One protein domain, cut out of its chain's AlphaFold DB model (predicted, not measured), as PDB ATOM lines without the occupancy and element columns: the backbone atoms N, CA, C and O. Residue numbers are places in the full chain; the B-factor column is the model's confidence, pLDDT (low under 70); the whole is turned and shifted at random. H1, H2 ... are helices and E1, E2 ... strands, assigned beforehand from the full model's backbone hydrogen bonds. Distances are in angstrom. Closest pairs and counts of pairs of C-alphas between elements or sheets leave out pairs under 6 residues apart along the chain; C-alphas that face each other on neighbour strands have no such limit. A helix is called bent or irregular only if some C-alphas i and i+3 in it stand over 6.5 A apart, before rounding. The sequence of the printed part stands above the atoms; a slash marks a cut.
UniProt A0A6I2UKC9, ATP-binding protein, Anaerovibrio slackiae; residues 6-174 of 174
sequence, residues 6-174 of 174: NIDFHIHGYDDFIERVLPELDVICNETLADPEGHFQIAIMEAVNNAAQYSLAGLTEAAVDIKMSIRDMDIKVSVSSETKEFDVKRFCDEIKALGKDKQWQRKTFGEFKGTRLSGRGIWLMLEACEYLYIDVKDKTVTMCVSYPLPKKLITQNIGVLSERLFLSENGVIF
ATOM      1  N   ASN A   6      23.740 -10.540 286.507       95.81
ATOM      2  CA  ASN A   6      22.408 -11.132 286.407       95.81
ATOM      3  C   ASN A   6      22.246 -12.182 287.504       95.81
ATOM      4  O   ASN A   6      23.181 -12.940 287.772       95.81
ATOM      5  N   ILE A   7      21.086 -12.185 288.145       96.12
ATOM      6  CA  ILE A   7      20.733 -13.094 289.231       96.12
ATOM      7  C   ILE A   7      19.336 -13.612 288.931       96.12
ATOM      8  O   ILE A   7      18.418 -12.820 288.721       96.12
ATOM      9  N   ASP A   8      19.191 -14.929 288.927       97.31
ATOM     10  CA  ASP A   8      17.924 -15.595 288.680       97.31
ATOM     11  C   ASP A   8      17.560 -16.413 289.920       97.31
ATOM     12  O   ASP A   8      18.349 -17.239 290.382       97.31
ATOM     13  N   PHE A   9      16.358 -16.189 290.440       97.44
ATOM     14  CA  PHE A   9      15.760 -17.013 291.478       97.44
ATOM     15  C   PHE A   9      14.564 -17.753 290.898       97.44
ATOM     16  O   PHE A   9      13.748 -17.175 290.179       97.44
ATOM     17  N   HIS A  10      14.455 -19.024 291.257       97.31
ATOM     18  CA  HIS A  10      13.287 -19.842 290.987       97.31
ATOM     19  C   HIS A  10      12.775 -20.371 292.320       97.31
ATOM     20  O   HIS A  10      13.523 -21.039 293.045       97.31
ATOM     21  N   ILE A  11      11.532 -20.033 292.644       96.81
ATOM     22  CA  ILE A  11      10.895 -20.406 293.906       96.81
ATOM     23  C   ILE A  11       9.643 -21.233 293.661       96.81
ATOM     24  O   ILE A  11       8.986 -21.104 292.623       96.81
ATOM     25  N   HIS A  12       9.303 -22.046 294.653       96.81
ATOM     26  CA  HIS A  12       8.084 -22.840 294.660       96.81
ATOM     27  C   HIS A  12       7.260 -22.528 295.914       96.81
ATOM     28  O   HIS A  12       7.536 -23.034 297.000       96.81
ATOM     29  N   GLY A  13       6.236 -21.696 295.738       93.50
ATOM     30  CA  GLY A  13       5.405 -21.168 296.815       93.50
ATOM     31  C   GLY A  13       5.937 -19.864 297.409       93.50
ATOM     32  O   GLY A  13       7.128 -19.557 297.354       93.50
ATOM     33  N   TYR A  14       5.033 -19.073 297.989       95.06
ATOM     34  CA  TYR A  14       5.395 -17.784 298.584       95.06
ATOM     35  C   TYR A  14       6.257 -17.917 299.851       95.06
ATOM     36  O   TYR A  14       7.088 -17.055 300.108       95.06
ATOM     37  N   ASP A  15       6.136 -19.001 300.618       95.81
ATOM     38  CA  ASP A  15       6.983 -19.204 301.803       95.81
ATOM     39  C   ASP A  15       8.461 -19.410 301.413       95.81
ATOM     40  O   ASP A  15       9.354 -18.864 302.057       95.81
ATOM     41  N   ASP A  16       8.721 -20.082 300.283       96.25
ATOM     42  CA  ASP A  16      10.069 -20.259 299.725       96.25
ATOM     43  C   ASP A  16      10.722 -18.908 299.371       96.25
ATOM     44  O   ASP A  16      11.914 -18.695 299.602       96.25
ATOM     45  N   PHE A  17       9.929 -17.943 298.885       96.94
ATOM     46  CA  PHE A  17      10.395 -16.565 298.701       96.94
ATOM     47  C   PHE A  17      10.887 -15.961 300.016       96.94
ATOM     48  O   PHE A  17      11.997 -15.432 300.068       96.94
ATOM     49  N   ILE A  18      10.059 -16.027 301.061       96.62
ATOM     50  CA  ILE A  18      10.327 -15.392 302.354       96.62
ATOM     51  C   ILE A  18      11.559 -16.003 303.020       96.62
ATOM     52  O   ILE A  18      12.379 -15.275 303.577       96.62
ATOM     53  N   GLU A  19      11.705 -17.324 302.957       96.19
ATOM     54  CA  GLU A  19      12.779 -18.033 303.649       96.19
ATOM     55  C   GLU A  19      14.118 -17.962 302.912       96.19
ATOM     56  O   GLU A  19      15.165 -17.876 303.559       96.19
ATOM     57  N   ARG A  20      14.107 -18.011 301.573       95.75
ATOM     58  CA  ARG A  20      15.337 -18.156 300.779       95.75
ATOM     59  C   ARG A  20      15.720 -16.910 300.002       95.75
ATOM     60  O   ARG A  20      16.884 -16.533 300.019       95.75
ATOM     61  N   VAL A  21      14.772 -16.270 299.324       95.94
ATOM     62  CA  VAL A  21      15.088 -15.198 298.366       95.94
ATOM     63  C   VAL A  21      15.060 -13.817 299.010       95.94
ATOM     64  O   VAL A  21      15.931 -12.999 298.723       95.94
ATOM     65  N   LEU A  22      14.102 -13.547 299.898       95.31
ATOM     66  CA  LEU A  22      13.972 -12.248 300.556       95.31
ATOM     67  C   LEU A  22      15.256 -11.842 301.309       95.31
ATOM     68  O   LEU A  22      15.732 -10.741 301.058       95.31
ATOM     69  N   PRO A  23      15.912 -12.707 302.113       94.81
ATOM     70  CA  PRO A  23      17.161 -12.332 302.779       94.81
ATOM     71  C   PRO A  23      18.292 -11.965 301.805       94.81
ATOM     72  O   PRO A  23      19.091 -11.075 302.089       94.81
ATOM     73  N   GLU A  24      18.367 -12.629 300.646       94.00
ATOM     74  CA  GLU A  24      19.349 -12.299 299.608       94.00
ATOM     75  C   GLU A  24      19.025 -10.961 298.930       94.00
ATOM     76  O   GLU A  24      19.925 -10.145 298.704       94.00
ATOM     77  N   LEU A  25      17.744 -10.705 298.643       91.94
ATOM     78  CA  LEU A  25      17.280  -9.422 298.115       91.94
ATOM     79  C   LEU A  25      17.577  -8.274 299.078       91.94
ATOM     80  O   LEU A  25      17.971  -7.205 298.614       91.94
ATOM     81  N   ASP A  26      17.443  -8.492 300.385       90.75
ATOM     82  CA  ASP A  26      17.726  -7.487 301.410       90.75
ATOM     83  C   ASP A  26      19.190  -7.067 301.365       90.75
ATOM     84  O   ASP A  26      19.497  -5.874 301.358       90.75
ATOM     85  N   VAL A  27      20.106  -8.034 301.281       91.19
ATOM     86  CA  VAL A  27      21.541  -7.750 301.149       91.19
ATOM     87  C   VAL A  27      21.805  -6.963 299.867       91.19
ATOM     88  O   VAL A  27      22.422  -5.900 299.920       91.19
ATOM     89  N   ILE A  28      21.279  -7.426 298.730       90.50
ATOM     90  CA  ILE A  28      21.498  -6.773 297.433       90.50
ATOM     91  C   ILE A  28      20.960  -5.337 297.437       90.50
ATOM     92  O   ILE A  28      21.673  -4.417 297.036       90.50
ATOM     93  N   CYS A  29      19.722  -5.127 297.885       89.31
ATOM     94  CA  CYS A  29      19.089  -3.809 297.897       89.31
ATOM     95  C   CYS A  29      19.813  -2.854 298.854       89.31
ATOM     96  O   CYS A  29      20.045  -1.700 298.493       89.31
ATOM     97  N   ASN A  30      20.235  -3.327 300.030       86.94
ATOM     98  CA  ASN A  30      20.980  -2.511 300.990       86.94
ATOM     99  C   ASN A  30      22.356  -2.085 300.456       86.94
ATOM    100  O   ASN A  30      22.755  -0.936 300.643       86.94
ATOM    101  N   GLU A  31      23.068  -2.980 299.768       87.75
ATOM    102  CA  GLU A  31      24.392  -2.691 299.201       87.75
ATOM    103  C   GLU A  31      24.340  -1.753 297.986       87.75
ATOM    104  O   GLU A  31      25.313  -1.051 297.710       87.75
ATOM    105  N   THR A  32      23.221  -1.731 297.256       88.19
ATOM    106  CA  THR A  32      23.109  -1.015 295.975       88.19
ATOM    107  C   THR A  32      22.283   0.266 296.062       88.19
ATOM    108  O   THR A  32      22.742   1.325 295.638       88.19
ATOM    109  N   LEU A  33      21.068   0.199 296.612       88.19
ATOM    110  CA  LEU A  33      20.067   1.262 296.490       88.19
ATOM    111  C   LEU A  33      20.193   2.351 297.549       88.19
ATOM    112  O   LEU A  33      19.708   3.456 297.319       88.19
ATOM    113  N   ALA A  34      20.842   2.075 298.684       86.38
ATOM    114  CA  ALA A  34      20.835   2.972 299.844       86.38
ATOM    115  C   ALA A  34      19.399   3.392 300.249       86.38
ATOM    116  O   ALA A  34      19.132   4.566 300.517       86.38
ATOM    117  N   ASP A  35      18.484   2.418 300.272       85.94
ATOM    118  CA  ASP A  35      17.064   2.558 300.617       85.94
ATOM    119  C   ASP A  35      16.790   1.985 302.022       85.94
ATOM    120  O   ASP A  35      16.410   0.823 302.150       85.94
ATOM    121  N   PRO A  36      17.004   2.762 303.102       81.88
ATOM    122  CA  PRO A  36      16.923   2.252 304.475       81.88
ATOM    123  C   PRO A  36      15.507   1.849 304.906       81.88
ATOM    124  O   PRO A  36      15.345   1.196 305.932       81.88
ATOM    125  N   GLU A  37      14.487   2.275 304.162       88.75
ATOM    126  CA  GLU A  37      13.079   1.980 304.436       88.75
ATOM    127  C   GLU A  37      12.579   0.761 303.638       88.75
ATOM    128  O   GLU A  37      11.462   0.299 303.867       88.75
ATOM    129  N   GLY A  38      13.407   0.204 302.742       91.25
ATOM    130  CA  GLY A  38      13.113  -1.033 302.016       91.25
ATOM    131  C   GLY A  38      11.973  -0.911 301.002       91.25
ATOM    132  O   GLY A  38      11.313  -1.904 300.702       91.25
ATOM    133  N   HIS A  39      11.719   0.277 300.450       93.75
ATOM    134  CA  HIS A  39      10.651   0.505 299.475       93.75
ATOM    135  C   HIS A  39      10.758  -0.421 298.262       93.75
ATOM    136  O   HIS A  39       9.767  -1.037 297.865       93.75
ATOM    137  N   PHE A  40      11.950  -0.547 297.666       94.94
ATOM    138  CA  PHE A  40      12.106  -1.381 296.467       94.94
ATOM    139  C   PHE A  40      12.001  -2.876 296.783       94.94
ATOM    140  O   PHE A  40      11.418  -3.637 296.013       94.94
ATOM    141  N   GLN A  41      12.484  -3.294 297.952       94.81
ATOM    142  CA  GLN A  41      12.298  -4.653 298.461       94.81
ATOM    143  C   GLN A  41      10.803  -4.967 298.650       94.81
ATOM    144  O   GLN A  41      10.332  -6.006 298.188       94.81
ATOM    145  N   ILE A  42      10.037  -4.049 299.255       95.69
ATOM    146  CA  ILE A  42       8.580  -4.171 299.404       95.69
ATOM    147  C   ILE A  42       7.907  -4.271 298.030       95.69
ATOM    148  O   ILE A  42       7.036  -5.115 297.841       95.69
ATOM    149  N   ALA A  43       8.330  -3.473 297.048       96.75
ATOM    150  CA  ALA A  43       7.810  -3.557 295.685       96.75
ATOM    151  C   ALA A  43       8.041  -4.943 295.052       96.75
ATOM    152  O   ALA A  43       7.118  -5.519 294.475       96.75
ATOM    153  N   ILE A  44       9.239  -5.519 295.202       97.50
ATOM    154  CA  ILE A  44       9.534  -6.883 294.730       97.50
ATOM    155  C   ILE A  44       8.666  -7.909 295.464       97.50
ATOM    156  O   ILE A  44       8.066  -8.768 294.819       97.50
ATOM    157  N   MET A  45       8.540  -7.796 296.786       97.25
ATOM    158  CA  MET A  45       7.692  -8.674 297.594       97.25
ATOM    159  C   MET A  45       6.227  -8.635 297.133       97.25
ATOM    160  O   MET A  45       5.609  -9.684 296.968       97.25
ATOM    161  N   GLU A  46       5.677  -7.453 296.850       97.12
ATOM    162  CA  GLU A  46       4.314  -7.301 296.322       97.12
ATOM    163  C   GLU A  46       4.162  -7.907 294.919       97.12
ATOM    164  O   GLU A  46       3.135  -8.521 294.617       97.12
ATOM    165  N   ALA A  47       5.174  -7.784 294.056       97.31
ATOM    166  CA  ALA A  47       5.172  -8.426 292.742       97.31
ATOM    167  C   ALA A  47       5.142  -9.960 292.865       97.31
ATOM    168  O   ALA A  47       4.333 -10.615 292.204       97.31
ATOM    169  N   VAL A  48       5.971 -10.528 293.747       97.75
ATOM    170  CA  VAL A  48       6.036 -11.976 294.004       97.75
ATOM    171  C   VAL A  48       4.750 -12.482 294.652       97.75
ATOM    172  O   VAL A  48       4.202 -13.492 294.212       97.75
ATOM    173  N   ASN A  49       4.210 -11.751 295.630       96.06
ATOM    174  CA  ASN A  49       2.934 -12.075 296.257       96.06
ATOM    175  C   ASN A  49       1.804 -12.102 295.219       96.06
ATOM    176  O   ASN A  49       1.049 -13.065 295.165       96.06
ATOM    177  N   ASN A  50       1.721 -11.108 294.328       94.81
ATOM    178  CA  ASN A  50       0.730 -11.111 293.248       94.81
ATOM    179  C   ASN A  50       0.929 -12.294 292.287       94.81
ATOM    180  O   ASN A  50      -0.044 -12.964 291.933       94.81
ATOM    181  N   ALA A  51       2.171 -12.581 291.889       96.00
ATOM    182  CA  ALA A  51       2.488 -13.706 291.014       96.00
ATOM    183  C   ALA A  51       2.065 -15.054 291.627       96.00
ATOM    184  O   ALA A  51       1.504 -15.900 290.929       96.00
ATOM    185  N   ALA A  52       2.270 -15.239 292.933       96.25
ATOM    186  CA  ALA A  52       1.878 -16.450 293.645       96.25
ATOM    187  C   ALA A  52       0.363 -16.506 293.925       96.25
ATOM    188  O   ALA A  52      -0.299 -17.497 293.617       96.25
ATOM    189  N   GLN A  53      -0.227 -15.419 294.427       94.50
ATOM    190  CA  GLN A  53      -1.652 -15.308 294.768       94.50
ATOM    191  C   GLN A  53      -2.573 -15.533 293.559       94.50
ATOM    192  O   GLN A  53      -3.660 -16.105 293.699       94.50
ATOM    193  N   TYR A  54      -2.164 -15.062 292.378       93.94
ATOM    194  CA  TYR A  54      -2.929 -15.201 291.136       93.94
ATOM    195  C   TYR A  54      -2.464 -16.367 290.253       93.94
ATOM    196  O   TYR A  54      -3.019 -16.553 289.163       93.94
ATOM    197  N   SER A  55      -1.502 -17.169 290.724       96.44
ATOM    198  CA  SER A  55      -1.046 -18.380 290.041       96.44
ATOM    199  C   SER A  55      -2.193 -19.377 289.831       96.44
ATOM    200  O   SER A  55      -3.143 -19.441 290.623       96.44
ATOM    201  N   LEU A  56      -2.105 -20.182 288.770       96.00
ATOM    202  CA  LEU A  56      -3.001 -21.323 288.560       96.00
ATOM    203  C   LEU A  56      -2.833 -22.402 289.641       96.00
ATOM    204  O   LEU A  56      -3.818 -23.048 289.999       96.00
ATOM    205  N   ALA A  57      -1.623 -22.553 290.187       95.44
ATOM    206  CA  ALA A  57      -1.306 -23.518 291.243       95.44
ATOM    207  C   ALA A  57      -1.698 -23.025 292.654       95.44
ATOM    208  O   ALA A  57      -1.826 -23.821 293.581       95.44
ATOM    209  N   GLY A  58      -1.957 -21.722 292.810       92.25
ATOM    210  CA  GLY A  58      -2.236 -21.088 294.100       92.25
ATOM    211  C   GLY A  58      -0.972 -20.724 294.890       92.25
ATOM    212  O   GLY A  58       0.141 -21.058 294.505       92.25
ATOM    213  N   LEU A  59      -1.156 -20.013 296.007       93.56
ATOM    214  CA  LEU A  59      -0.082 -19.326 296.743       93.56
ATOM    215  C   LEU A  59       1.061 -20.246 297.219       93.56
ATOM    216  O   LEU A  59       2.218 -19.830 297.217       93.56
ATOM    217  N   THR A  60       0.749 -21.475 297.633       94.31
ATOM    218  CA  THR A  60       1.717 -22.412 298.234       94.31
ATOM    219  C   THR A  60       2.487 -23.237 297.205       94.31
ATOM    220  O   THR A  60       3.575 -23.706 297.506       94.31
ATOM    221  N   GLU A  61       1.952 -23.383 295.992       96.06
ATOM    222  CA  GLU A  61       2.513 -24.245 294.937       96.06
ATOM    223  C   GLU A  61       2.932 -23.448 293.689       96.06
ATOM    224  O   GLU A  61       3.285 -24.014 292.658       96.06
ATOM    225  N   ALA A  62       2.846 -22.115 293.733       96.62
ATOM    226  CA  ALA A  62       3.187 -21.271 292.598       96.62
ATOM    227  C   ALA A  62       4.679 -21.369 292.263       96.62
ATOM    228  O   ALA A  62       5.527 -21.026 293.085       96.62
ATOM    229  N   ALA A  63       4.994 -21.743 291.023       97.38
ATOM    230  CA  ALA A  63       6.326 -21.557 290.468       97.38
ATOM    231  C   ALA A  63       6.491 -20.088 290.051       97.38
ATOM    232  O   ALA A  63       5.778 -19.612 289.163       97.38
ATOM    233  N   VAL A  64       7.403 -19.367 290.703       98.00
ATOM    234  CA  VAL A  64       7.680 -17.957 290.397       98.00
ATOM    235  C   VAL A  64       9.145 -17.803 290.008       98.00
ATOM    236  O   VAL A  64      10.047 -18.226 290.732       98.00
ATOM    237  N   ASP A  65       9.374 -17.161 288.869       98.31
ATOM    238  CA  ASP A  65      10.696 -16.754 288.412       98.31
ATOM    239  C   ASP A  65      10.922 -15.279 288.745       98.31
ATOM    240  O   ASP A  65      10.100 -14.419 288.412       98.31
ATOM    241  N   ILE A  66      12.061 -14.979 289.364       98.44
ATOM    242  CA  ILE A  66      12.506 -13.620 289.674       98.44
ATOM    243  C   ILE A  66      13.856 -13.418 288.995       98.44
ATOM    244  O   ILE A  66      14.835 -14.080 289.329       98.44
ATOM    245  N   LYS A  67      13.917 -12.490 288.042       98.00
ATOM    246  CA  LYS A  67      15.133 -12.172 287.287       98.00
ATOM    247  C   LYS A  67      15.576 -10.763 287.605       98.00
ATOM    248  O   LYS A  67      14.854  -9.807 287.326       98.00
ATOM    249  N   MET A  68      16.777 -10.626 288.141       96.81
ATOM    250  CA  MET A  68      17.384  -9.349 288.481       96.81
ATOM    251  C   MET A  68      18.596  -9.082 287.589       96.81
ATOM    252  O   MET A  68      19.477  -9.924 287.438       96.81
ATOM    253  N   SER A  69      18.659  -7.884 287.012       95.62
ATOM    254  CA  SER A  69      19.806  -7.386 286.256       95.62
ATOM    255  C   SER A  69      20.305  -6.112 286.921       95.62
ATOM    256  O   SER A  69      19.601  -5.104 286.929       95.62
ATOM    257  N   ILE A  70      21.504  -6.176 287.490       93.44
ATOM    258  CA  ILE A  70      22.193  -5.056 288.129       93.44
ATOM    259  C   ILE A  70      23.238  -4.553 287.139       93.44
ATOM    260  O   ILE A  70      24.117  -5.309 286.713       93.44
ATOM    261  N   ARG A  71      23.120  -3.288 286.753       91.50
ATOM    262  CA  ARG A  71      24.020  -2.575 285.833       91.50
ATOM    263  C   ARG A  71      24.694  -1.441 286.579       91.50
ATOM    264  O   ARG A  71      24.338  -1.211 287.717       91.50
ATOM    265  N   ASP A  72      25.606  -0.703 285.952       87.19
ATOM    266  CA  ASP A  72      26.399   0.344 286.624       87.19
ATOM    267  C   ASP A  72      25.579   1.405 287.389       87.19
ATOM    268  O   ASP A  72      26.096   1.976 288.342       87.19
ATOM    269  N   MET A  73      24.335   1.692 286.982       89.81
ATOM    270  CA  MET A  73      23.516   2.761 287.581       89.81
ATOM    271  C   MET A  73      22.045   2.385 287.790       89.81
ATOM    272  O   MET A  73      21.279   3.213 288.278       89.81
ATOM    273  N   ASP A  74      21.627   1.178 287.405       93.56
ATOM    274  CA  ASP A  74      20.235   0.745 287.495       93.56
ATOM    275  C   ASP A  74      20.100  -0.730 287.871       93.56
ATOM    276  O   ASP A  74      20.968  -1.563 287.586       93.56
ATOM    277  N   ILE A  75      18.982  -1.038 288.520       94.56
ATOM    278  CA  ILE A  75      18.512  -2.393 288.766       94.56
ATOM    279  C   ILE A  75      17.194  -2.567 288.031       94.56
ATOM    280  O   ILE A  75      16.270  -1.761 288.164       94.56
ATOM    281  N   LYS A  76      17.097  -3.669 287.295       96.12
ATOM    282  CA  LYS A  76      15.855  -4.162 286.711       96.12
ATOM    283  C   LYS A  76      15.478  -5.481 287.366       96.12
ATOM    284  O   LYS A  76      16.295  -6.399 287.367       96.12
ATOM    285  N   VAL A  77      14.241  -5.603 287.837       97.88
ATOM    286  CA  VAL A  77      13.687  -6.850 288.377       97.88
ATOM    287  C   VAL A  77      12.434  -7.229 287.609       97.88
ATOM    288  O   VAL A  77      11.506  -6.431 287.520       97.88
ATOM    289  N   SER A  78      12.404  -8.444 287.073       98.25
ATOM    290  CA  SER A  78      11.243  -9.048 286.426       98.25
ATOM    291  C   SER A  78      10.726 -10.205 287.275       98.25
ATOM    292  O   SER A  78      11.516 -11.037 287.712       98.25
ATOM    293  N   VAL A  79       9.413 -10.270 287.483       98.44
ATOM    294  CA  VAL A  79       8.729 -11.330 288.228       98.44
ATOM    295  C   VAL A  79       7.655 -11.949 287.340       98.44
ATOM    296  O   VAL A  79       6.817 -11.231 286.782       98.44
ATOM    297  N   SER A  80       7.673 -13.272 287.207       97.38
ATOM    298  CA  SER A  80       6.740 -14.019 286.358       97.38
ATOM    299  C   SER A  80       6.284 -15.323 287.001       97.38
ATOM    300  O   SER A  80       7.032 -15.961 287.734       97.38
ATOM    301  N   SER A  81       5.050 -15.723 286.703       97.19
ATOM    302  CA  SER A  81       4.427 -16.981 287.125       97.19
ATOM    303  C   SER A  81       3.323 -17.336 286.133       97.19
ATOM    304  O   SER A  81       2.771 -16.454 285.464       97.19
ATOM    305  N   GLU A  82       2.961 -18.614 286.053       95.56
ATOM    306  CA  GLU A  82       1.775 -19.033 285.312       95.56
ATOM    307  C   GLU A  82       0.510 -18.633 286.090       95.56
ATOM    308  O   GLU A  82       0.161 -19.219 287.120       95.56
ATOM    309  N   THR A  83      -0.177 -17.599 285.606       94.75
ATOM    310  CA  THR A  83      -1.295 -16.951 286.304       94.75
ATOM    311  C   THR A  83      -2.606 -17.042 285.534       94.75
ATOM    312  O   THR A  83      -2.645 -17.250 284.317       94.75
ATOM    313  N   LYS A  84      -3.711 -16.834 286.259       93.00
ATOM    314  CA  LYS A  84      -5.054 -16.688 285.678       93.00
ATOM    315  C   LYS A  84      -5.083 -15.592 284.607       93.00
ATOM    316  O   LYS A  84      -4.260 -14.677 284.591       93.00
ATOM    317  N   GLU A  85      -6.050 -15.673 283.697       90.69
ATOM    318  CA  GLU A  85      -6.253 -14.624 282.695       90.69
ATOM    319  C   GLU A  85      -6.521 -13.260 283.336       90.69
ATOM    320  O   GLU A  85      -7.286 -13.131 284.296       90.69
ATOM    321  N   PHE A  86      -5.860 -12.243 282.788       89.31
ATOM    322  CA  PHE A  86      -5.875 -10.881 283.295       89.31
ATOM    323  C   PHE A  86      -5.730  -9.902 282.132       89.31
ATOM    324  O   PHE A  86      -4.783  -9.973 281.355       89.31
ATOM    325  N   ASP A  87      -6.682  -8.980 282.027       93.12
ATOM    326  CA  ASP A  87      -6.668  -7.939 281.004       93.12
ATOM    327  C   ASP A  87      -5.700  -6.816 281.409       93.12
ATOM    328  O   ASP A  87      -6.082  -5.839 282.060       93.12
ATOM    329  N   VAL A  88      -4.429  -6.998 281.039       93.75
ATOM    330  CA  VAL A  88      -3.335  -6.055 281.317       93.75
ATOM    331  C   VAL A  88      -3.636  -4.679 280.729       93.75
ATOM    332  O   VAL A  88      -3.461  -3.671 281.410       93.75
ATOM    333  N   LYS A  89      -4.128  -4.627 279.482       95.25
ATOM    334  CA  LYS A  89      -4.395  -3.363 278.779       95.25
ATOM    335  C   LYS A  89      -5.455  -2.558 279.518       95.25
ATOM    336  O   LYS A  89      -5.200  -1.419 279.902       95.25
ATOM    337  N   ARG A  90      -6.596  -3.187 279.815       94.94
ATOM    338  CA  ARG A  90      -7.666  -2.547 280.583       94.94
ATOM    339  C   ARG A  90      -7.187  -2.092 281.958       94.94
ATOM    340  O   ARG A  90      -7.550  -1.005 282.387       94.94
ATOM    341  N   PHE A  91      -6.388  -2.900 282.651       93.94
ATOM    342  CA  PHE A  91      -5.867  -2.518 283.960       93.94
ATOM    343  C   PHE A  91      -4.953  -1.289 283.892       93.94
ATOM    344  O   PHE A  91      -5.126  -0.352 284.673       93.94
ATOM    345  N   CYS A  92      -4.016  -1.261 282.942       94.75
ATOM    346  CA  CYS A  92      -3.153  -0.105 282.716       94.75
ATOM    347  C   CYS A  92      -3.970   1.144 282.362       94.75
ATOM    348  O   CYS A  92      -3.713   2.215 282.914       94.75
ATOM    349  N   ASP A  93      -4.985   1.009 281.505       95.31
ATOM    350  CA  ASP A  93      -5.886   2.107 281.141       95.31
ATOM    351  C   ASP A  93      -6.674   2.627 282.349       95.31
ATOM    352  O   ASP A  93      -6.779   3.840 282.540       95.31
ATOM    353  N   GLU A  94      -7.186   1.735 283.200       94.75
ATOM    354  CA  GLU A  94      -7.915   2.084 284.422       94.75
ATOM    355  C   GLU A  94      -7.020   2.845 285.427       94.75
ATOM    356  O   GLU A  94      -7.444   3.866 285.978       94.75
ATOM    357  N   ILE A  95      -5.762   2.424 285.621       94.81
ATOM    358  CA  ILE A  95      -4.783   3.134 286.468       94.81
ATOM    359  C   ILE A  95      -4.421   4.504 285.872       94.81
ATOM    360  O   ILE A  95      -4.447   5.513 286.584       94.81
ATOM    361  N   LYS A  96      -4.132   4.571 284.564       95.44
ATOM    362  CA  LYS A  96      -3.823   5.832 283.864       95.44
ATOM    363  C   LYS A  96      -5.015   6.797 283.887       95.44
ATOM    364  O   LYS A  96      -4.820   8.008 283.988       95.44
ATOM    365  N   ALA A  97      -6.245   6.291 283.806       94.81
ATOM    366  CA  ALA A  97      -7.454   7.101 283.923       94.81
ATOM    367  C   ALA A  97      -7.610   7.678 285.336       94.81
ATOM    368  O   ALA A  97      -7.875   8.873 285.473       94.81
ATOM    369  N   LEU A  98      -7.373   6.871 286.377       93.00
ATOM    370  CA  LEU A  98      -7.413   7.334 287.768       93.00
ATOM    371  C   LEU A  98      -6.377   8.440 288.034       93.00
ATOM    372  O   LEU A  98      -6.682   9.431 288.697       93.00
ATOM    373  N   GLY A  99      -5.182   8.311 287.457       94.12
ATOM    374  CA  GLY A  99      -4.133   9.329 287.506       94.12
ATOM    375  C   GLY A  99      -4.485  10.670 286.865       94.12
ATOM    376  O   GLY A  99      -3.927  11.695 287.244       94.12
ATOM    377  N   LYS A 100      -5.437  10.679 285.924       95.94
ATOM    378  CA  LYS A 100      -5.931  11.882 285.230       95.94
ATOM    379  C   LYS A 100      -7.231  12.425 285.823       95.94
ATOM    380  O   LYS A 100      -7.688  13.504 285.435       95.94
ATOM    381  N   ASP A 101      -7.848  11.693 286.746       94.00
ATOM    382  CA  ASP A 101      -9.065  12.128 287.416       94.00
ATOM    383  C   ASP A 101      -8.746  13.304 288.349       94.00
ATOM    384  O   ASP A 101      -7.968  13.187 289.295       94.00
ATOM    385  N   LYS A 102      -9.388  14.454 288.122       94.56
ATOM    386  CA  LYS A 102      -9.182  15.673 288.919       94.56
ATOM    387  C   LYS A 102      -9.449  15.469 290.412       94.56
ATOM    388  O   LYS A 102      -8.852  16.186 291.217       94.56
ATOM    389  N   GLN A 103     -10.322  14.529 290.775       92.62
ATOM    390  CA  GLN A 103     -10.615  14.182 292.162       92.62
ATOM    391  C   GLN A 103      -9.453  13.430 292.824       92.62
ATOM    392  O   GLN A 103      -9.177  13.663 294.004       92.62
ATOM    393  N   TRP A 104      -8.778  12.547 292.083       92.06
ATOM    394  CA  TRP A 104      -7.826  11.579 292.636       92.06
ATOM    395  C   TRP A 104      -6.364  11.887 292.326       92.06
ATOM    396  O   TRP A 104      -5.514  11.608 293.163       92.06
ATOM    397  N   GLN A 105      -6.052  12.547 291.211       94.00
ATOM    398  CA  GLN A 105      -4.680  12.788 290.741       94.00
ATOM    399  C   GLN A 105      -3.768  13.468 291.782       94.00
ATOM    400  O   GLN A 105      -2.557  13.288 291.775       94.00
ATOM    401  N   ARG A 106      -4.335  14.278 292.691       94.12
ATOM    402  CA  ARG A 106      -3.580  14.990 293.744       94.12
ATOM    403  C   ARG A 106      -3.593  14.282 295.097       94.12
ATOM    404  O   ARG A 106      -2.943  14.760 296.022       94.12
ATOM    405  N   LYS A 107      -4.350  13.195 295.220       94.38
ATOM    406  CA  LYS A 107      -4.503  12.430 296.455       94.38
ATOM    407  C   LYS A 107      -3.432  11.361 296.570       94.38
ATOM    408  O   LYS A 107      -2.782  10.990 295.589       94.38
ATOM    409  N   THR A 108      -3.258  10.884 297.791       93.44
ATOM    410  CA  THR A 108      -2.417   9.725 298.074       93.44
ATOM    411  C   THR A 108      -3.180   8.434 297.783       93.44
ATOM    412  O   THR A 108      -4.396   8.371 297.987       93.44
ATOM    413  N   PHE A 109      -2.497   7.376 297.341       90.25
ATOM    414  CA  PHE A 109      -3.157   6.080 297.137       90.25
ATOM    415  C   PHE A 109      -3.732   5.501 298.444       90.25
ATOM    416  O   PHE A 109      -4.711   4.763 298.402       90.25
ATOM    417  N   GLY A 110      -3.199   5.884 299.613       87.31
ATOM    418  CA  GLY A 110      -3.747   5.506 300.923       87.31
ATOM    419  C   GLY A 110      -5.147   6.074 301.214       87.31
ATOM    420  O   GLY A 110      -5.899   5.502 302.007       87.31
ATOM    421  N   GLU A 111      -5.532   7.171 300.554       86.31
ATOM    422  CA  GLU A 111      -6.884   7.745 300.638       86.31
ATOM    423  C   GLU A 111      -7.894   7.025 299.733       86.31
ATOM    424  O   GLU A 111      -9.106   7.172 299.921       86.31
ATOM    425  N   PHE A 112      -7.422   6.269 298.741       81.94
ATOM    426  CA  PHE A 112      -8.277   5.634 297.750       81.94
ATOM    427  C   PHE A 112      -8.881   4.333 298.298       81.94
ATOM    428  O   PHE A 112      -8.183   3.358 298.568       81.94
ATOM    429  N   LYS A 113     -10.209   4.308 298.474       77.62
ATOM    430  CA  LYS A 113     -10.955   3.170 299.039       77.62
ATOM    431  C   LYS A 113     -12.134   2.779 298.146       77.62
ATOM    432  O   LYS A 113     -12.802   3.647 297.594       77.62
ATOM    433  N   GLY A 114     -12.441   1.479 298.080       61.66
ATOM    434  CA  GLY A 114     -13.757   0.995 297.634       61.66
ATOM    435  C   GLY A 114     -13.911   0.608 296.158       61.66
ATOM    436  O   GLY A 114     -15.037   0.415 295.715       61.66
ATOM    437  N   THR A 115     -12.825   0.459 295.393       66.06
ATOM    438  CA  THR A 115     -12.882  -0.047 294.004       66.06
ATOM    439  C   THR A 115     -11.935  -1.233 293.793       66.06
ATOM    440  O   THR A 115     -11.118  -1.542 294.662       66.06
ATOM    441  N   ARG A 116     -11.988  -1.889 292.625       68.94
ATOM    442  CA  ARG A 116     -11.044  -2.963 292.253       68.94
ATOM    443  C   ARG A 116      -9.574  -2.511 292.283       68.94
ATOM    444  O   ARG A 116      -8.701  -3.330 292.539       68.94
ATOM    445  N   LEU A 117      -9.304  -1.219 292.085       76.12
ATOM    446  CA  LEU A 117      -7.954  -0.642 292.122       76.12
ATOM    447  C   LEU A 117      -7.504  -0.244 293.541       76.12
ATOM    448  O   LEU A 117      -6.449   0.360 293.706       76.12
ATOM    449  N   SER A 118      -8.307  -0.539 294.571       64.56
ATOM    450  CA  SER A 118      -7.967  -0.224 295.968       64.56
ATOM    451  C   SER A 118      -6.925  -1.164 296.582       64.56
ATOM    452  O   SER A 118      -6.459  -0.917 297.695       64.56
ATOM    453  N   GLY A 119      -6.535  -2.227 295.870       80.44
ATOM    454  CA  GLY A 119      -5.399  -3.058 296.260       80.44
ATOM    455  C   GLY A 119      -4.119  -2.221 296.312       80.44
ATOM    456  O   GLY A 119      -3.809  -1.500 295.368       80.44
ATOM    457  N   ARG A 120      -3.375  -2.310 297.419       88.19
ATOM    458  CA  ARG A 120      -2.174  -1.485 297.636       88.19
ATOM    459  C   ARG A 120      -0.958  -1.954 296.835       88.19
ATOM    460  O   ARG A 120      -0.111  -1.126 296.539       88.19
ATOM    461  N   GLY A 121      -0.900  -3.231 296.448       92.62
ATOM    462  CA  GLY A 121       0.293  -3.837 295.846       92.62
ATOM    463  C   GLY A 121       0.810  -3.109 294.602       92.62
ATOM    464  O   GLY A 121       1.994  -2.803 294.530       92.62
ATOM    465  N   ILE A 122      -0.066  -2.734 293.657       94.69
ATOM    466  CA  ILE A 122       0.362  -1.967 292.471       94.69
ATOM    467  C   ILE A 122       0.917  -0.588 292.828       94.69
ATOM    468  O   ILE A 122       1.896  -0.146 292.239       94.69
ATOM    469  N   TRP A 123       0.330   0.083 293.816       95.44
ATOM    470  CA  TRP A 123       0.772   1.410 294.229       95.44
ATOM    471  C   TRP A 123       2.106   1.363 294.970       95.44
ATOM    472  O   TRP A 123       2.962   2.195 294.694       95.44
ATOM    473  N   LEU A 124       2.305   0.354 295.823       95.69
ATOM    474  CA  LEU A 124       3.582   0.084 296.487       95.69
ATOM    475  C   LEU A 124       4.682  -0.236 295.466       95.69
ATOM    476  O   LEU A 124       5.796   0.266 295.579       95.69
ATOM    477  N   MET A 125       4.355  -1.001 294.419       97.19
ATOM    478  CA  MET A 125       5.290  -1.248 293.322       97.19
ATOM    479  C   MET A 125       5.677   0.041 292.579       97.19
ATOM    480  O   MET A 125       6.858   0.281 292.332       97.19
ATOM    481  N   LEU A 126       4.706   0.899 292.246       97.00
ATOM    482  CA  LEU A 126       4.952   2.164 291.535       97.00
ATOM    483  C   LEU A 126       5.677   3.212 292.401       97.00
ATOM    484  O   LEU A 126       6.389   4.062 291.862       97.00
ATOM    485  N   GLU A 127       5.502   3.174 293.725       95.44
ATOM    486  CA  GLU A 127       6.147   4.081 294.686       95.44
ATOM    487  C   GLU A 127       7.675   3.965 294.647       95.44
ATOM    488  O   GLU A 127       8.363   4.987 294.724       95.44
ATOM    489  N   ALA A 128       8.191   2.752 294.439       92.38
ATOM    490  CA  ALA A 128       9.608   2.434 294.577       92.38
ATOM    491  C   ALA A 128      10.387   2.279 293.258       92.38
ATOM    492  O   ALA A 128      11.568   1.942 293.290       92.38
ATOM    493  N   CYS A 129       9.766   2.506 292.097       95.12
ATOM    494  CA  CYS A 129      10.429   2.386 290.796       95.12
ATOM    495  C   CYS A 129      10.243   3.639 289.933       95.12
ATOM    496  O   CYS A 129       9.327   4.430 290.146       95.12
ATOM    497  N   GLU A 130      11.135   3.837 288.961       95.62
ATOM    498  CA  GLU A 130      11.027   4.918 287.968       95.62
ATOM    499  C   GLU A 130      10.024   4.572 286.879       95.62
ATOM    500  O   GLU A 130       9.292   5.438 286.403       95.62
ATOM    501  N   TYR A 131       9.966   3.295 286.521       95.50
ATOM    502  CA  TYR A 131       8.920   2.753 285.683       95.50
ATOM    503  C   TYR A 131       8.690   1.278 285.998       95.50
ATOM    504  O   TYR A 131       9.610   0.527 286.341       95.50
ATOM    505  N   LEU A 132       7.438   0.881 285.830       98.06
ATOM    506  CA  LEU A 132       6.954  -0.482 285.887       98.06
ATOM    507  C   LEU A 132       6.262  -0.778 284.566       98.06
ATOM    508  O   LEU A 132       5.435   0.012 284.113       98.06
ATOM    509  N   TYR A 133       6.544  -1.927 283.967       97.69
ATOM    510  CA  TYR A 133       5.751  -2.418 282.850       97.69
ATOM    511  C   TYR A 133       5.267  -3.839 283.075       97.69
ATOM    512  O   TYR A 133       5.921  -4.639 283.744       97.69
ATOM    513  N   ILE A 134       4.109  -4.139 282.497       97.19
ATOM    514  CA  ILE A 134       3.511  -5.471 282.521       97.19
ATOM    515  C   ILE A 134       3.475  -5.996 281.089       97.19
ATOM    516  O   ILE A 134       2.924  -5.340 280.204       97.19
ATOM    517  N   ASP A 135       4.073  -7.161 280.848       95.88
ATOM    518  CA  ASP A 135       3.968  -7.815 279.545       95.88
ATOM    519  C   ASP A 135       2.548  -8.346 279.316       95.88
ATOM    520  O   ASP A 135       1.995  -9.055 280.153       95.88
ATOM    521  N   VAL A 136       1.939  -7.998 278.183       93.25
ATOM    522  CA  VAL A 136       0.548  -8.357 277.868       93.25
ATOM    523  C   VAL A 136       0.374  -9.865 277.691       93.25
ATOM    524  O   VAL A 136      -0.694 -10.391 278.002       93.25
ATOM    525  N   LYS A 137       1.392 -10.560 277.175       89.50
ATOM    526  CA  LYS A 137       1.303 -11.981 276.847       89.50
ATOM    527  C   LYS A 137       1.616 -12.835 278.067       89.50
ATOM    528  O   LYS A 137       0.800 -13.662 278.465       89.50
ATOM    529  N   ASP A 138       2.777 -12.603 278.666       88.25
ATOM    530  CA  ASP A 138       3.302 -13.472 279.720       88.25
ATOM    531  C   ASP A 138       2.996 -12.919 281.125       88.25
ATOM    532  O   ASP A 138       3.391 -13.513 282.127       88.25
ATOM    533  N   LYS A 139       2.302 -11.770 281.218       91.31
ATOM    534  CA  LYS A 139       1.868 -11.107 282.471       91.31
ATOM    535  C   LYS A 139       3.026 -10.823 283.434       91.31
ATOM    536  O   LYS A 139       2.829 -10.646 284.633       91.31
ATOM    537  N   THR A 140       4.241 -10.765 282.894       96.06
ATOM    538  CA  THR A 140       5.468 -10.515 283.649       96.06
ATOM    539  C   THR A 140       5.492  -9.062 284.089       96.06
ATOM    540  O   THR A 140       5.405  -8.161 283.253       96.06
ATOM    541  N   VAL A 141       5.648  -8.833 285.389       97.62
ATOM    542  CA  VAL A 141       5.838  -7.495 285.949       97.62
ATOM    543  C   VAL A 141       7.324  -7.197 285.959       97.62
ATOM    544  O   VAL A 141       8.105  -7.986 286.479       97.62
ATOM    545  N   THR A 142       7.727  -6.062 285.399       98.25
ATOM    546  CA  THR A 142       9.116  -5.607 285.450       98.25
ATOM    547  C   THR A 142       9.205  -4.206 286.017       98.25
ATOM    548  O   THR A 142       8.509  -3.308 285.556       98.25
ATOM    549  N   MET A 143      10.094  -4.025 286.988       98.06
ATOM    550  CA  MET A 143      10.377  -2.761 287.659       98.06
ATOM    551  C   MET A 143      11.822  -2.360 287.417       98.06
ATOM    552  O   MET A 143      12.720  -3.204 287.471       98.06
ATOM    553  N   CYS A 144      12.040  -1.070 287.189       96.44
ATOM    554  CA  CYS A 144      13.367  -0.505 287.000       96.44
ATOM    555  C   CYS A 144      13.580   0.686 287.925       96.44
ATOM    556  O   CYS A 144      12.696   1.534 288.084       96.44
ATOM    557  N   VAL A 145      14.770   0.759 288.510       95.50
ATOM    558  CA  VAL A 145      15.140   1.837 289.418       95.50
ATOM    559  C   VAL A 145      16.625   2.156 289.304       95.50
ATOM    560  O   VAL A 145      17.472   1.260 289.304       95.50
ATOM    561  N   SER A 146      16.940   3.441 289.197       93.94
ATOM    562  CA  SER A 146      18.307   3.940 289.295       93.94
ATOM    563  C   SER A 146      18.831   3.840 290.730       93.94
ATOM    564  O   SER A 146      18.070   4.035 291.681       93.94
ATOM    565  N   TYR A 147      20.133   3.601 290.900       89.38
ATOM    566  CA  TYR A 147      20.780   3.635 292.211       89.38
ATOM    567  C   TYR A 147      21.921   4.675 292.290       89.38
ATOM    568  O   TYR A 147      22.644   4.873 291.309       89.38
ATOM    569  N   PRO A 148      22.089   5.373 293.435       89.56
ATOM    570  CA  PRO A 148      21.283   5.255 294.658       89.56
ATOM    571  C   PRO A 148      19.835   5.719 294.449       89.56
ATOM    572  O   PRO A 148      19.568   6.572 293.598       89.56
ATOM    573  N   LEU A 149      18.910   5.146 295.222       89.75
ATOM    574  CA  LEU A 149      17.477   5.384 295.100       89.75
ATOM    575  C   LEU A 149      17.179   6.888 295.238       89.75
ATOM    576  O   LEU A 149      17.464   7.489 296.286       89.75
ATOM    577  N   PRO A 150      16.605   7.546 294.215       87.94
ATOM    578  CA  PRO A 150      16.353   8.975 294.297       87.94
ATOM    579  C   PRO A 150      15.286   9.271 295.356       87.94
ATOM    580  O   PRO A 150      14.141   8.861 295.221       87.94
ATOM    581  N   LYS A 151      15.594  10.084 296.374       86.19
ATOM    582  CA  LYS A 151      14.606  10.449 297.420       86.19
ATOM    583  C   LYS A 151      13.319  11.081 296.877       86.19
ATOM    584  O   LYS A 151      12.271  10.974 297.494       86.19
ATOM    585  N   LYS A 152      13.402  11.767 295.731       89.06
ATOM    586  CA  LYS A 152      12.242  12.372 295.052       89.06
ATOM    587  C   LYS A 152      11.374  11.345 294.315       89.06
ATOM    588  O   LYS A 152      10.289  11.702 293.867       89.06
ATOM    589  N   LEU A 153      11.870  10.119 294.145       92.81
ATOM    590  CA  LEU A 153      11.136   9.024 293.531       92.81
ATOM    591  C   LEU A 153      10.009   8.549 294.445       92.81
ATOM    592  O   LEU A 153       8.892   8.361 293.970       92.81
ATOM    593  N   ILE A 154      10.281   8.411 295.742       93.62
ATOM    594  CA  ILE A 154       9.292   7.928 296.704       93.62
ATOM    595  C   ILE A 154       8.163   8.950 296.839       93.62
ATOM    596  O   ILE A 154       8.364  10.110 297.208       93.62
ATOM    597  N   THR A 155       6.957   8.523 296.478       94.38
ATOM    598  CA  THR A 155       5.747   9.334 296.551       94.38
ATOM    599  C   THR A 155       4.522   8.443 296.605       94.38
ATOM    600  O   THR A 155       4.497   7.366 296.024       94.38
ATOM    601  N   GLN A 156       3.460   8.942 297.228       94.25
ATOM    602  CA  GLN A 156       2.162   8.271 297.249       94.25
ATOM    603  C   GLN A 156       1.146   8.932 296.312       94.25
ATOM    604  O   GLN A 156      -0.017   8.534 296.287       94.25
ATOM    605  N   ASN A 157       1.552   9.971 295.573       95.88
ATOM    606  CA  ASN A 157       0.657  10.746 294.722       95.88
ATOM    607  C   ASN A 157       0.172   9.924 293.516       95.88
ATOM    608  O   ASN A 157       0.964   9.565 292.649       95.88
ATOM    609  N   ILE A 158      -1.140   9.694 293.427       95.06
ATOM    610  CA  ILE A 158      -1.753   8.841 292.396       95.06
ATOM    611  C   ILE A 158      -1.411   9.309 290.974       95.06
ATOM    612  O   ILE A 158      -1.098   8.477 290.125       95.06
ATOM    613  N   GLY A 159      -1.451  10.621 290.714       96.00
ATOM    614  CA  GLY A 159      -1.130  11.181 289.400       96.00
ATOM    615  C   GLY A 159       0.286  10.820 288.962       96.00
ATOM    616  O   GLY A 159       0.462  10.203 287.916       96.00
ATOM    617  N   VAL A 160       1.278  11.101 289.810       96.69
ATOM    618  CA  VAL A 160       2.690  10.789 289.537       96.69
ATOM    619  C   VAL A 160       2.918   9.285 289.392       96.69
ATOM    620  O   VAL A 160       3.602   8.855 288.468       96.69
ATOM    621  N   LEU A 161       2.345   8.471 290.282       96.69
ATOM    622  CA  LEU A 161       2.529   7.020 290.236       96.69
ATOM    623  C   LEU A 161       1.939   6.400 288.969       96.69
ATOM    624  O   LEU A 161       2.549   5.514 288.379       96.69
ATOM    625  N   SER A 162       0.785   6.888 288.513       95.94
ATOM    626  CA  SER A 162       0.134   6.370 287.305       95.94
ATOM    627  C   SER A 162       0.965   6.563 286.031       95.94
ATOM    628  O   SER A 162       0.865   5.755 285.110       95.94
ATOM    629  N   GLU A 163       1.808   7.601 285.983       96.75
ATOM    630  CA  GLU A 163       2.686   7.895 284.841       96.75
ATOM    631  C   GLU A 163       3.872   6.930 284.747       96.75
ATOM    632  O   GLU A 163       4.518   6.851 283.706       96.75
ATOM    633  N   ARG A 164       4.141   6.171 285.815       97.25
ATOM    634  CA  ARG A 164       5.206   5.165 285.866       97.25
ATOM    635  C   ARG A 164       4.755   3.802 285.356       97.25
ATOM    636  O   ARG A 164       5.592   2.917 285.225       97.25
ATOM    637  N   LEU A 165       3.457   3.613 285.103       97.69
ATOM    638  CA  LEU A 165       2.908   2.345 284.635       97.69
ATOM    639  C   LEU A 165       2.845   2.298 283.107       97.69
ATOM    640  O   LEU A 165       2.154   3.090 282.464       97.69
ATOM    641  N   PHE A 166       3.480   1.281 282.549       97.56
ATOM    642  CA  PHE A 166       3.517   0.993 281.124       97.56
ATOM    643  C   PHE A 166       3.045  -0.437 280.855       97.56
ATOM    644  O   PHE A 166       2.904  -1.261 281.763       97.56
ATOM    645  N   LEU A 167       2.811  -0.744 279.588       95.69
ATOM    646  CA  LEU A 167       2.586  -2.113 279.128       95.69
ATOM    647  C   LEU A 167       3.659  -2.496 278.111       95.69
ATOM    648  O   LEU A 167       4.143  -1.634 277.380       95.69
ATOM    649  N   SER A 168       4.027  -3.775 278.067       95.81
ATOM    650  CA  SER A 168       4.888  -4.345 277.027       95.81
ATOM    651  C   SER A 168       4.062  -5.228 276.103       95.81
ATOM    652  O   SER A 168       3.346  -6.117 276.560       95.81
ATOM    653  N   GLU A 169       4.169  -5.008 274.798       93.88
ATOM    654  CA  GLU A 169       3.587  -5.883 273.783       93.88
ATOM    655  C   GLU A 169       4.648  -6.183 272.722       93.88
ATOM    656  O   GLU A 169       5.180  -5.279 272.078       93.88
ATOM    657  N   ASN A 170       4.987  -7.466 272.559       89.44
ATOM    658  CA  ASN A 170       6.025  -7.936 271.631       89.44
ATOM    659  C   ASN A 170       7.398  -7.259 271.842       89.44
ATOM    660  O   ASN A 170       8.118  -6.982 270.883       89.44
ATOM    661  N   GLY A 171       7.756  -6.984 273.101       85.81
ATOM    662  CA  GLY A 171       9.030  -6.360 273.473       85.81
ATOM    663  C   GLY A 171       9.084  -4.839 273.289       85.81
ATOM    664  O   GLY A 171      10.152  -4.252 273.459       85.81
ATOM    665  N   VAL A 172       7.962  -4.195 272.955       91.56
ATOM    666  CA  VAL A 172       7.834  -2.732 272.871       91.56
ATOM    667  C   VAL A 172       7.052  -2.220 274.078       91.56
ATOM    668  O   VAL A 172       5.996  -2.764 274.389       91.56
ATOM    669  N   ILE A 173       7.559  -1.174 274.739       93.69
ATOM    670  CA  ILE A 173       6.960  -0.566 275.940       93.69
ATOM    671  C   ILE A 173       6.159   0.692 275.546       93.69
ATOM    672  O   ILE A 173       6.684   1.530 274.811       93.69
ATOM    673  N   PHE A 174       4.918   0.821 276.044       87.56
ATOM    674  CA  PHE A 174       3.945   1.889 275.734       87.56
ATOM    675  C   PHE A 174       3.385   2.602 276.972       87.56
ATOM    676  O   PHE A 174       3.094   1.930 277.993       87.56
TER     677      PHE A 174
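This is residues 6 to 174 of the 174 residues of the protein "ATP-binding protein" of Anaerovibrio slackiae (UniProt A0A6I2UKC9). A twisted wall of six strands has helices over one face: the long H1 and H2 lie side by side along E1, E2 and E3, the short H4 follows beside H2 over E4, and H3 covers the edge strand E6. The short H5 packs on H3 and H4, while the opposite face of the wall bears no named helix. The printed part has 169 residues, with five named helices and six named strands in the order E1 H1 H2 E2 E3 H3 H4 E4 E5 H5 E6. The sheet is mixed, with the order E1 E2 E3 E5 E4 E6, and the class is mixed, helices and strands. The whole is compact and rounded, with a radius of gyration of the C-alphas of 15.3 A and spans of 43 by 36 by 31 A.

E1, residues 6 to 12, is an edge strand and the antiparallel neighbour of E2, residues 63 to 70, with N 9 and O 66 2.8 A apart. E2 forms a hairpin with its antiparallel neighbour E3, residues 74 to 81, where N 67 and O 78 are 2.8 A apart. E3 is antiparallel to E5, residues 141 to 146, with N 79 and O 141 2.8 A apart. E5 and E4, residues 131 to 135, form an antiparallel hairpin, with N 142 and O 133 2.8 A apart. E4 is parallel to the other edge strand, E6, residues 165 to 169, at 34 degrees between directions, with N 166 and O 132 2.8 A apart. H1, residues 14 to 33, is on the sheet at a height of 9.8 A and runs along the strands, at 8 degrees to E2 on the local plane. H1 is only just irregular, C-alphas 19 and 22 being 6.7 A apart, and has a kink of 50 degrees near residue 21. H2, residues 39 to 53, forms a helical hairpin with H1; they touch, closest at the C-alphas of Tyr 14 and Ala 52, 6.2 A, at a shallow tilt of 23 degrees, opposite ways. H2 is over E3 at a height of 8.3 A over the sheet. H4, residues 121 to 127, touches H2, closest at the C-alphas of Ala 43 and Met 125, 4.2 A, and is on the same face. H3, residues 88 to 100, is over E6 at a height of 8.8 A over the sheet. E3, H3, H4 and E4 form a split strand-helix-strand unit, two strands running the same way with E5 between them, and its crossover is right-handed. H5, residues 158 to 162, touches residues 95 to 100 of H3, closest at the C-alphas of Gly 99 and Gly 159, 4.0 A. H5 also touches H4, closest at the C-alphas of Leu 126 and Leu 161, 5.6 A. In H2, H3, H4 and H5 every O i to N i+4 pair is within hydrogen-bond range; in H1, 13 of 16 are.

E1 begins at C-alpha 6, (22.408, -11.132, 286.407), and is 20.3 A long. H1 is 24.1 A long and H2 20.6 A. E2 measures 23.0 A and E3 23.8 A. H3 is 18.5 A long, from C-alpha 88 at (-3.335, -6.055, 281.317), and H4 has 7 residues. E4 has 5 residues, E5 measures 17.2 A, and H5 has 5 residues. E6 ends at C-alpha 169, (3.587, -5.883, 273.783).

The C-alphas of Arg 20 and Lys 102 are the two farthest apart, 43.4 A. The printed part has no cut and ends at residue 174, the chain's last. The links H3 to H4 and E5 to H5 are long. Mean pLDDT of the printed part is 93.0, with residues 114 to 116 and 118 under 70.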